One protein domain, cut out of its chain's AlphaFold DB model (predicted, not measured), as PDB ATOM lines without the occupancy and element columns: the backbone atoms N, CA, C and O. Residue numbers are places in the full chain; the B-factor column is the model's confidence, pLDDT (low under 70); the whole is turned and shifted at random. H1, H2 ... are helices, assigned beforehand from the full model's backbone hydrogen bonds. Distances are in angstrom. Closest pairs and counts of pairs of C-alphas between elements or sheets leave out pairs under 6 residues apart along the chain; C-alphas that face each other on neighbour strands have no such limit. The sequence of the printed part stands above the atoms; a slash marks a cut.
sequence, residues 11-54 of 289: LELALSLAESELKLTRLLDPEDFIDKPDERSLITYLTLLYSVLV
ATOM      1  N   LEU A  11      38.507 -24.933 -37.424       85.50
ATOM      2  CA  LEU A  11      39.666 -25.074 -38.293       85.50
ATOM      3  C   LEU A  11      40.963 -25.085 -37.480       85.50
ATOM      4  O   LEU A  11      41.778 -25.981 -37.665       85.50
ATOM      5  N   GLU A  12      41.093 -24.181 -36.511       88.62
ATOM      6  CA  GLU A  12      42.235 -24.134 -35.594       88.62
ATOM      7  C   GLU A  12      42.391 -25.447 -34.824       88.62
ATOM      8  O   GLU A  12      43.486 -26.008 -34.745       88.62
ATOM      9  N   LEU A  13      41.283 -25.992 -34.311       88.44
ATOM     10  CA  LEU A  13      41.288 -27.280 -33.626       88.44
ATOM     11  C   LEU A  13      41.716 -28.420 -34.561       88.44
ATOM     12  O   LEU A  13      42.510 -29.269 -34.163       88.44
ATOM     13  N   ALA A  14      41.203 -28.451 -35.794       86.06
ATOM     14  CA  ALA A  14      41.538 -29.493 -36.763       86.06
ATOM     15  C   ALA A  14      43.021 -29.451 -37.173       86.06
ATOM     16  O   ALA A  14      43.672 -30.496 -37.207       86.06
ATOM     17  N   LEU A  15      43.563 -28.256 -37.430       86.88
ATOM     18  CA  LEU A  15      44.974 -28.055 -37.771       86.88
ATOM     19  C   LEU A  15      45.890 -28.419 -36.591       86.88
ATOM     20  O   LEU A  15      46.880 -29.123 -36.780       86.88
ATOM     21  N   SER A  16      45.512 -28.028 -35.369       87.25
ATOM     22  CA  SER A  16      46.262 -28.351 -34.145       87.25
ATOM     23  C   SER A  16      46.314 -29.858 -33.860       87.25
ATOM     24  O   SER A  16      47.344 -30.395 -33.442       87.25
ATOM     25  N   LEU A  17      45.212 -30.576 -34.101       87.00
ATOM     26  CA  LEU A  17      45.173 -32.038 -33.968       87.00
ATOM     27  C   LEU A  17      46.039 -32.727 -35.029       87.00
ATOM     28  O   LEU A  17      46.765 -33.667 -34.715       87.00
ATOM     29  N   ALA A  18      46.014 -32.241 -36.271       84.62
ATOM     30  CA  ALA A  18      46.853 -32.774 -37.340       84.62
ATOM     31  C   ALA A  18      48.356 -32.583 -37.055       84.62
ATOM     32  O   ALA A  18      49.161 -33.480 -37.310       84.62
ATOM     33  N   GLU A  19      48.750 -31.449 -36.484       84.69
ATOM     34  CA  GLU A  19      50.141 -31.198 -36.104       84.69
ATOM     35  C   GLU A  19      50.590 -32.095 -34.940       84.69
ATOM     36  O   GLU A  19      51.643 -32.731 -35.005       84.69
ATOM     37  N   SER A  20      49.767 -32.206 -33.895       83.38
ATOM     38  CA  SER A  20      50.107 -32.971 -32.689       83.38
ATOM     39  C   SER A  20      50.071 -34.490 -32.886       83.38
ATOM     40  O   SER A  20      51.011 -35.179 -32.481       83.38
ATOM     41  N   GLU A  21      49.022 -35.027 -33.512       82.62
ATOM     42  CA  GLU A  21      48.837 -36.477 -33.656       82.62
ATOM     43  C   GLU A  21      49.509 -37.038 -34.912       82.62
ATOM     44  O   GLU A  21      50.063 -38.139 -34.880       82.62
ATOM     45  N   LEU A  22      49.489 -36.285 -36.017       79.62
ATOM     46  CA  LEU A  22      49.976 -36.753 -37.320       79.62
ATOM     47  C   LEU A  22      51.349 -36.170 -37.687       79.62
ATOM     48  O   LEU A  22      51.905 -36.540 -38.718       79.62
ATOM     49  N   LYS A  23      51.928 -35.295 -36.847       81.81
ATOM     50  CA  LYS A  23      53.216 -34.616 -37.095       81.81
ATOM     51  C   LYS A  23      53.269 -33.909 -38.452       81.81
ATOM     52  O   LYS A  23      54.326 -33.826 -39.079       81.81
ATOM     53  N   LEU A  24      52.119 -33.437 -38.924       83.00
ATOM     54  CA  LEU A  24      52.036 -32.671 -40.157       83.00
ATOM     55  C   LEU A  24      52.553 -31.259 -39.915       83.00
ATOM     56  O   LEU A  24      52.204 -30.623 -38.925       83.00
ATOM     57  N   THR A  25      53.357 -30.752 -40.846       78.69
ATOM     58  CA  THR A  25      53.765 -29.349 -40.827       78.69
ATOM     59  C   THR A  25      52.538 -28.473 -41.047       78.69
ATOM     60  O   THR A  25      51.818 -28.645 -42.037       78.69
ATOM     61  N   ARG A  26      52.305 -27.527 -40.138       78.19
ATOM     62  CA  ARG A  26      51.260 -26.516 -40.275       78.19
ATOM     63  C   ARG A  26      51.624 -25.581 -41.433       78.19
ATOM     64  O   ARG A  26      52.525 -24.761 -41.315       78.19
ATOM     65  N   LEU A  27      50.975 -25.784 -42.579       76.81
ATOM     66  CA  LEU A  27      51.200 -25.017 -43.815       76.81
ATOM     67  C   LEU A  27      50.069 -24.037 -44.125       76.81
ATOM     68  O   LEU A  27      50.159 -23.301 -45.101       76.81
ATOM     69  N   LEU A  28      48.993 -24.086 -43.340       81.56
ATOM     70  CA  LEU A  28      47.790 -23.294 -43.537       81.56
ATOM     71  C   LEU A  28      47.500 -22.504 -42.267       81.56
ATOM     72  O   LEU A  28      47.517 -23.080 -41.173       81.56
ATOM     73  N   ASP A  29      47.172 -21.228 -42.438       82.94
ATOM     74  CA  ASP A  29      46.668 -20.378 -41.368       82.94
ATOM     75  C   ASP A  29      45.139 -20.309 -41.428       82.94
ATOM     76  O   ASP A  29      44.572 -20.115 -42.498       82.94
ATOM     77  N   PRO A  30      44.434 -20.482 -40.298       78.62
ATOM     78  CA  PRO A  30      42.976 -20.583 -40.278       78.62
ATOM     79  C   PRO A  30      42.248 -19.323 -40.772       78.62
ATOM     80  O   PRO A  30      41.133 -19.441 -41.273       78.62
ATOM     81  N   GLU A  31      42.858 -18.139 -40.659       78.00
ATOM     82  CA  GLU A  31      42.270 -16.873 -41.127       78.00
ATOM     83  C   GLU A  31      42.215 -16.788 -42.660       78.00
ATOM     84  O   GLU A  31      41.221 -16.331 -43.223       78.00
ATOM     85  N   ASP A  32      43.216 -17.338 -43.353       75.75
ATOM     86  CA  ASP A  32      43.310 -17.309 -44.822       75.75
ATOM     87  C   ASP A  32      42.240 -18.183 -45.509       75.75
ATOM     88  O   ASP A  32      42.064 -18.168 -46.728       75.75
ATOM     89  N   PHE A  33      41.499 -18.958 -44.716       71.06
ATOM     90  CA  PHE A  33      40.516 -19.940 -45.158       71.06
ATOM     91  C   PHE A  33      39.064 -19.511 -44.989       71.06
ATOM     92  O   PHE A  33      38.182 -20.128 -45.591       71.06
ATOM     93  N   ILE A  34      38.803 -18.497 -44.163       76.38
ATOM     94  CA  ILE A  34      37.438 -18.127 -43.773       76.38
ATOM     95  C   ILE A  34      36.720 -17.394 -44.902       76.38
ATOM     96  O   ILE A  34      35.554 -17.693 -45.167       76.38
ATOM     97  N   ASP A  35      37.425 -16.509 -45.607       73.44
ATOM     98  CA  ASP A  35      36.823 -15.684 -46.655       73.44
ATOM     99  C   ASP A  35      37.023 -16.265 -48.061       73.44
ATOM    100  O   ASP A  35      36.083 -16.306 -48.861       73.44
ATOM    101  N   LYS A  36      38.237 -16.734 -48.390       75.81
ATOM    102  CA  LYS A  36      38.526 -17.347 -49.693       75.81
ATOM    103  C   LYS A  36      39.747 -18.272 -49.633       75.81
ATOM    104  O   LYS A  36      40.870 -17.791 -49.758       75.81
ATOM    105  N   PRO A  37      39.544 -19.594 -49.544       74.88
ATOM    106  CA  PRO A  37      40.661 -20.519 -49.494       74.88
ATOM    107  C   PRO A  37      41.401 -20.573 -50.834       74.88
ATOM    108  O   PRO A  37      40.782 -20.700 -51.895       74.88
ATOM    109  N   ASP A  38      42.733 -20.521 -50.786       82.31
ATOM    110  CA  ASP A  38      43.561 -20.783 -51.959       82.31
ATOM    111  C   ASP A  38      43.523 -22.276 -52.319       82.31
ATOM    112  O   ASP A  38      43.871 -23.156 -51.527       82.31
ATOM    113  N   GLU A  39      43.100 -22.563 -53.549       79.69
ATOM    114  CA  GLU A  39      42.900 -23.924 -54.046       79.69
ATOM    115  C   GLU A  39      44.213 -24.719 -54.067       79.69
ATOM    116  O   GLU A  39      44.240 -25.896 -53.703       79.69
ATOM    117  N   ARG A  40      45.332 -24.072 -54.420       73.06
ATOM    118  CA  ARG A  40      46.649 -24.730 -54.473       73.06
ATOM    119  C   ARG A  40      47.150 -25.099 -53.079       73.06
ATOM    120  O   ARG A  40      47.676 -26.199 -52.886       73.06
ATOM    121  N   SER A  41      46.946 -24.215 -52.110       80.38
ATOM    122  CA  SER A  41      47.299 -24.440 -50.708       80.38
ATOM    123  C   SER A  41      46.461 -25.566 -50.092       80.38
ATOM    124  O   SER A  41      47.017 -26.459 -49.448       80.38
ATOM    125  N   LEU A  42      45.154 -25.622 -50.385       82.12
ATOM    126  CA  LEU A  42      44.285 -26.735 -49.977       82.12
ATOM    127  C   LEU A  42      44.739 -28.073 -50.525       82.12
ATOM    128  O   LEU A  42      44.852 -29.040 -49.774       82.12
ATOM    129  N   ILE A  43      44.976 -28.134 -51.833       80.62
ATOM    130  CA  ILE A  43      45.392 -29.368 -52.494       80.62
ATOM    131  C   ILE A  43      46.701 -29.855 -51.879       80.62
ATOM    132  O   ILE A  43      46.815 -31.035 -51.554       80.62
ATOM    133  N   THR A  44      47.657 -28.954 -51.651       81.31
ATOM    134  CA  THR A  44      48.945 -29.291 -51.032       81.31
ATOM    135  C   THR A  44      48.749 -29.863 -49.629       81.31
ATOM    136  O   THR A  44      49.240 -30.953 -49.331       81.31
ATOM    137  N   TYR A  45      47.971 -29.186 -48.785       83.44
ATOM    138  CA  TYR A  45      47.731 -29.633 -47.415       83.44
ATOM    139  C   TYR A  45      46.960 -30.958 -47.352       83.44
ATOM    140  O   TYR A  45      47.350 -31.865 -46.619       83.44
ATOM    141  N   LEU A  46      45.911 -31.119 -48.164       83.56
ATOM    142  CA  LEU A  46      45.143 -32.365 -48.249       83.56
ATOM    143  C   LEU A  46      45.982 -33.520 -48.803       83.56
ATOM    144  O   LEU A  46      45.829 -34.652 -48.346       83.56
ATOM    145  N   THR A  47      46.895 -33.246 -49.738       78.69
ATOM    146  CA  THR A  47      47.830 -34.248 -50.268       78.69
ATOM    147  C   THR A  47      48.792 -34.715 -49.181       78.69
ATOM    148  O   THR A  47      49.016 -35.917 -49.039       78.69
ATOM    149  N   LEU A  48      49.313 -33.798 -48.362       80.94
ATOM    150  CA  LEU A  48      50.175 -34.140 -47.230       80.94
ATOM    151  C   LEU A  48      49.415 -34.912 -46.154       80.94
ATOM    152  O   LEU A  48      49.886 -35.963 -45.716       80.94
ATOM    153  N   LEU A  49      48.217 -34.451 -45.796       80.88
ATOM    154  CA  LEU A  49      47.335 -35.135 -44.855       80.88
ATOM    155  C   LEU A  49      47.048 -36.566 -45.318       80.88
ATOM    156  O   LEU A  49      47.219 -37.512 -44.554       80.88
ATOM    157  N   TYR A  50      46.696 -36.744 -46.591       77.94
ATOM    158  CA  TYR A  50      46.499 -38.064 -47.178       77.94
ATOM    159  C   TYR A  50      47.785 -38.897 -47.156       77.94
ATOM    160  O   TYR A  50      47.750 -40.059 -46.763       77.94
ATOM    161  N   SER A  51      48.931 -38.306 -47.509       75.69
ATOM    162  CA  SER A  51      50.214 -39.009 -47.512       75.69
ATOM    163  C   SER A  51      50.569 -39.555 -46.134       75.69
ATOM    164  O   SER A  51      51.026 -40.686 -46.050       75.69
ATOM    165  N   VAL A  52      50.295 -38.827 -45.050       76.00
ATOM    166  CA  VAL A  52      50.571 -39.295 -43.685       76.00
ATOM    167  C   VAL A  52      49.547 -40.329 -43.227       76.00
ATOM    168  O   VAL A  52      49.928 -41.335 -42.636       76.00
ATOM    169  N   LEU A  53      48.266 -40.134 -43.548       72.56
ATOM    170  CA  LEU A  53      47.210 -41.096 -43.213       72.56
ATOM    171  C   LEU A  53      47.357 -42.431 -43.964       72.56
ATOM    172  O   LEU A  53      46.831 -43.447 -43.513       72.56
ATOM    173  N   VAL A  54      48.059 -42.432 -45.101       69.62
ATOM    174  CA  VAL A  54      48.235 -43.601 -45.975       69.62
ATOM    175  C   VAL A  54      49.672 -44.152 -45.960       69.62
ATOM    176  O   VAL A  54      49.871 -45.319 -46.299       69.62
TER     177      VAL A  54
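What this domain is: This is residues 11 to 54 of the 289 residues of an uncharacterized protein of Protopolystoma xenopodis (UniProt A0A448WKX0). Two helices, H1 and H3, make the two long sides of a small open frame; they run the same way and come closest near their last residues. From the end of H1 the chain folds back through residues 23 to 29 to the short helix H2, which sits at the other end of the frame, near the first residue of H1; residues 34 to 38 then cross over to the start of H3. The printed part has 44 residues with three named helices, in the order H1, H2, H3, and no named strand; the class is all helix. The whole is compact, with a radius of gyration of the C-alphas of 10.2 A, and the C-alphas span 29 by 20 by 11 A along their three main axes.

How they stand to each other: H1, residues 11 to 22, is close to but not clearly touching H2, residues 30 to 33. Their closest C-alphas are those of Leu 11 and Pro 30, 5.9 A apart. H3, residues 39 to 54, only just touches H1, with 3 pairs of C-alphas within 8 A. The closest C-alphas of H1 and H3 are those of Leu 22 and Val 52, 6.9 A apart. H1 touches H3 with residues 18 to 22 alone, and H3 touches H1 with residues 49 to 53 alone. The two helices run the same way at a steep tilt of 35.2 degrees, only just past shallow, and their centres are 13.4 A apart. H2 and H3 are apart. In H1 and H3 every O i to N i+4 pair is within hydrogen-bond range. H2 is too short for such a pair, and its 1 pair of O i and N i+3 is within range.

Where its parts are: H1 begins at C-alpha 11, at (39.666, -25.074, -38.293), and is 15.6 A long from first to last C-alpha. A short link of 7 residues leads to H2, four residues, which begins at C-alpha 30, at (42.976, -20.583, -40.278). A tight link of 5 residues leads to H3, the longest helix, 21.9 A from first to last C-alpha. H3 ends at C-alpha 54, at (48.235, -43.601, -45.975).

The domain as a whole: The two C-alphas farthest apart are those of Asp 35 and Val 54, 30.2 A. The first and last printed C-alphas, those of Leu 11 and Val 54, are 21.8 A apart. The printed part has no cut, and neither link is long. The mean pLDDT of the printed part is 80.2, and residue 54 is the one printed residue under 70.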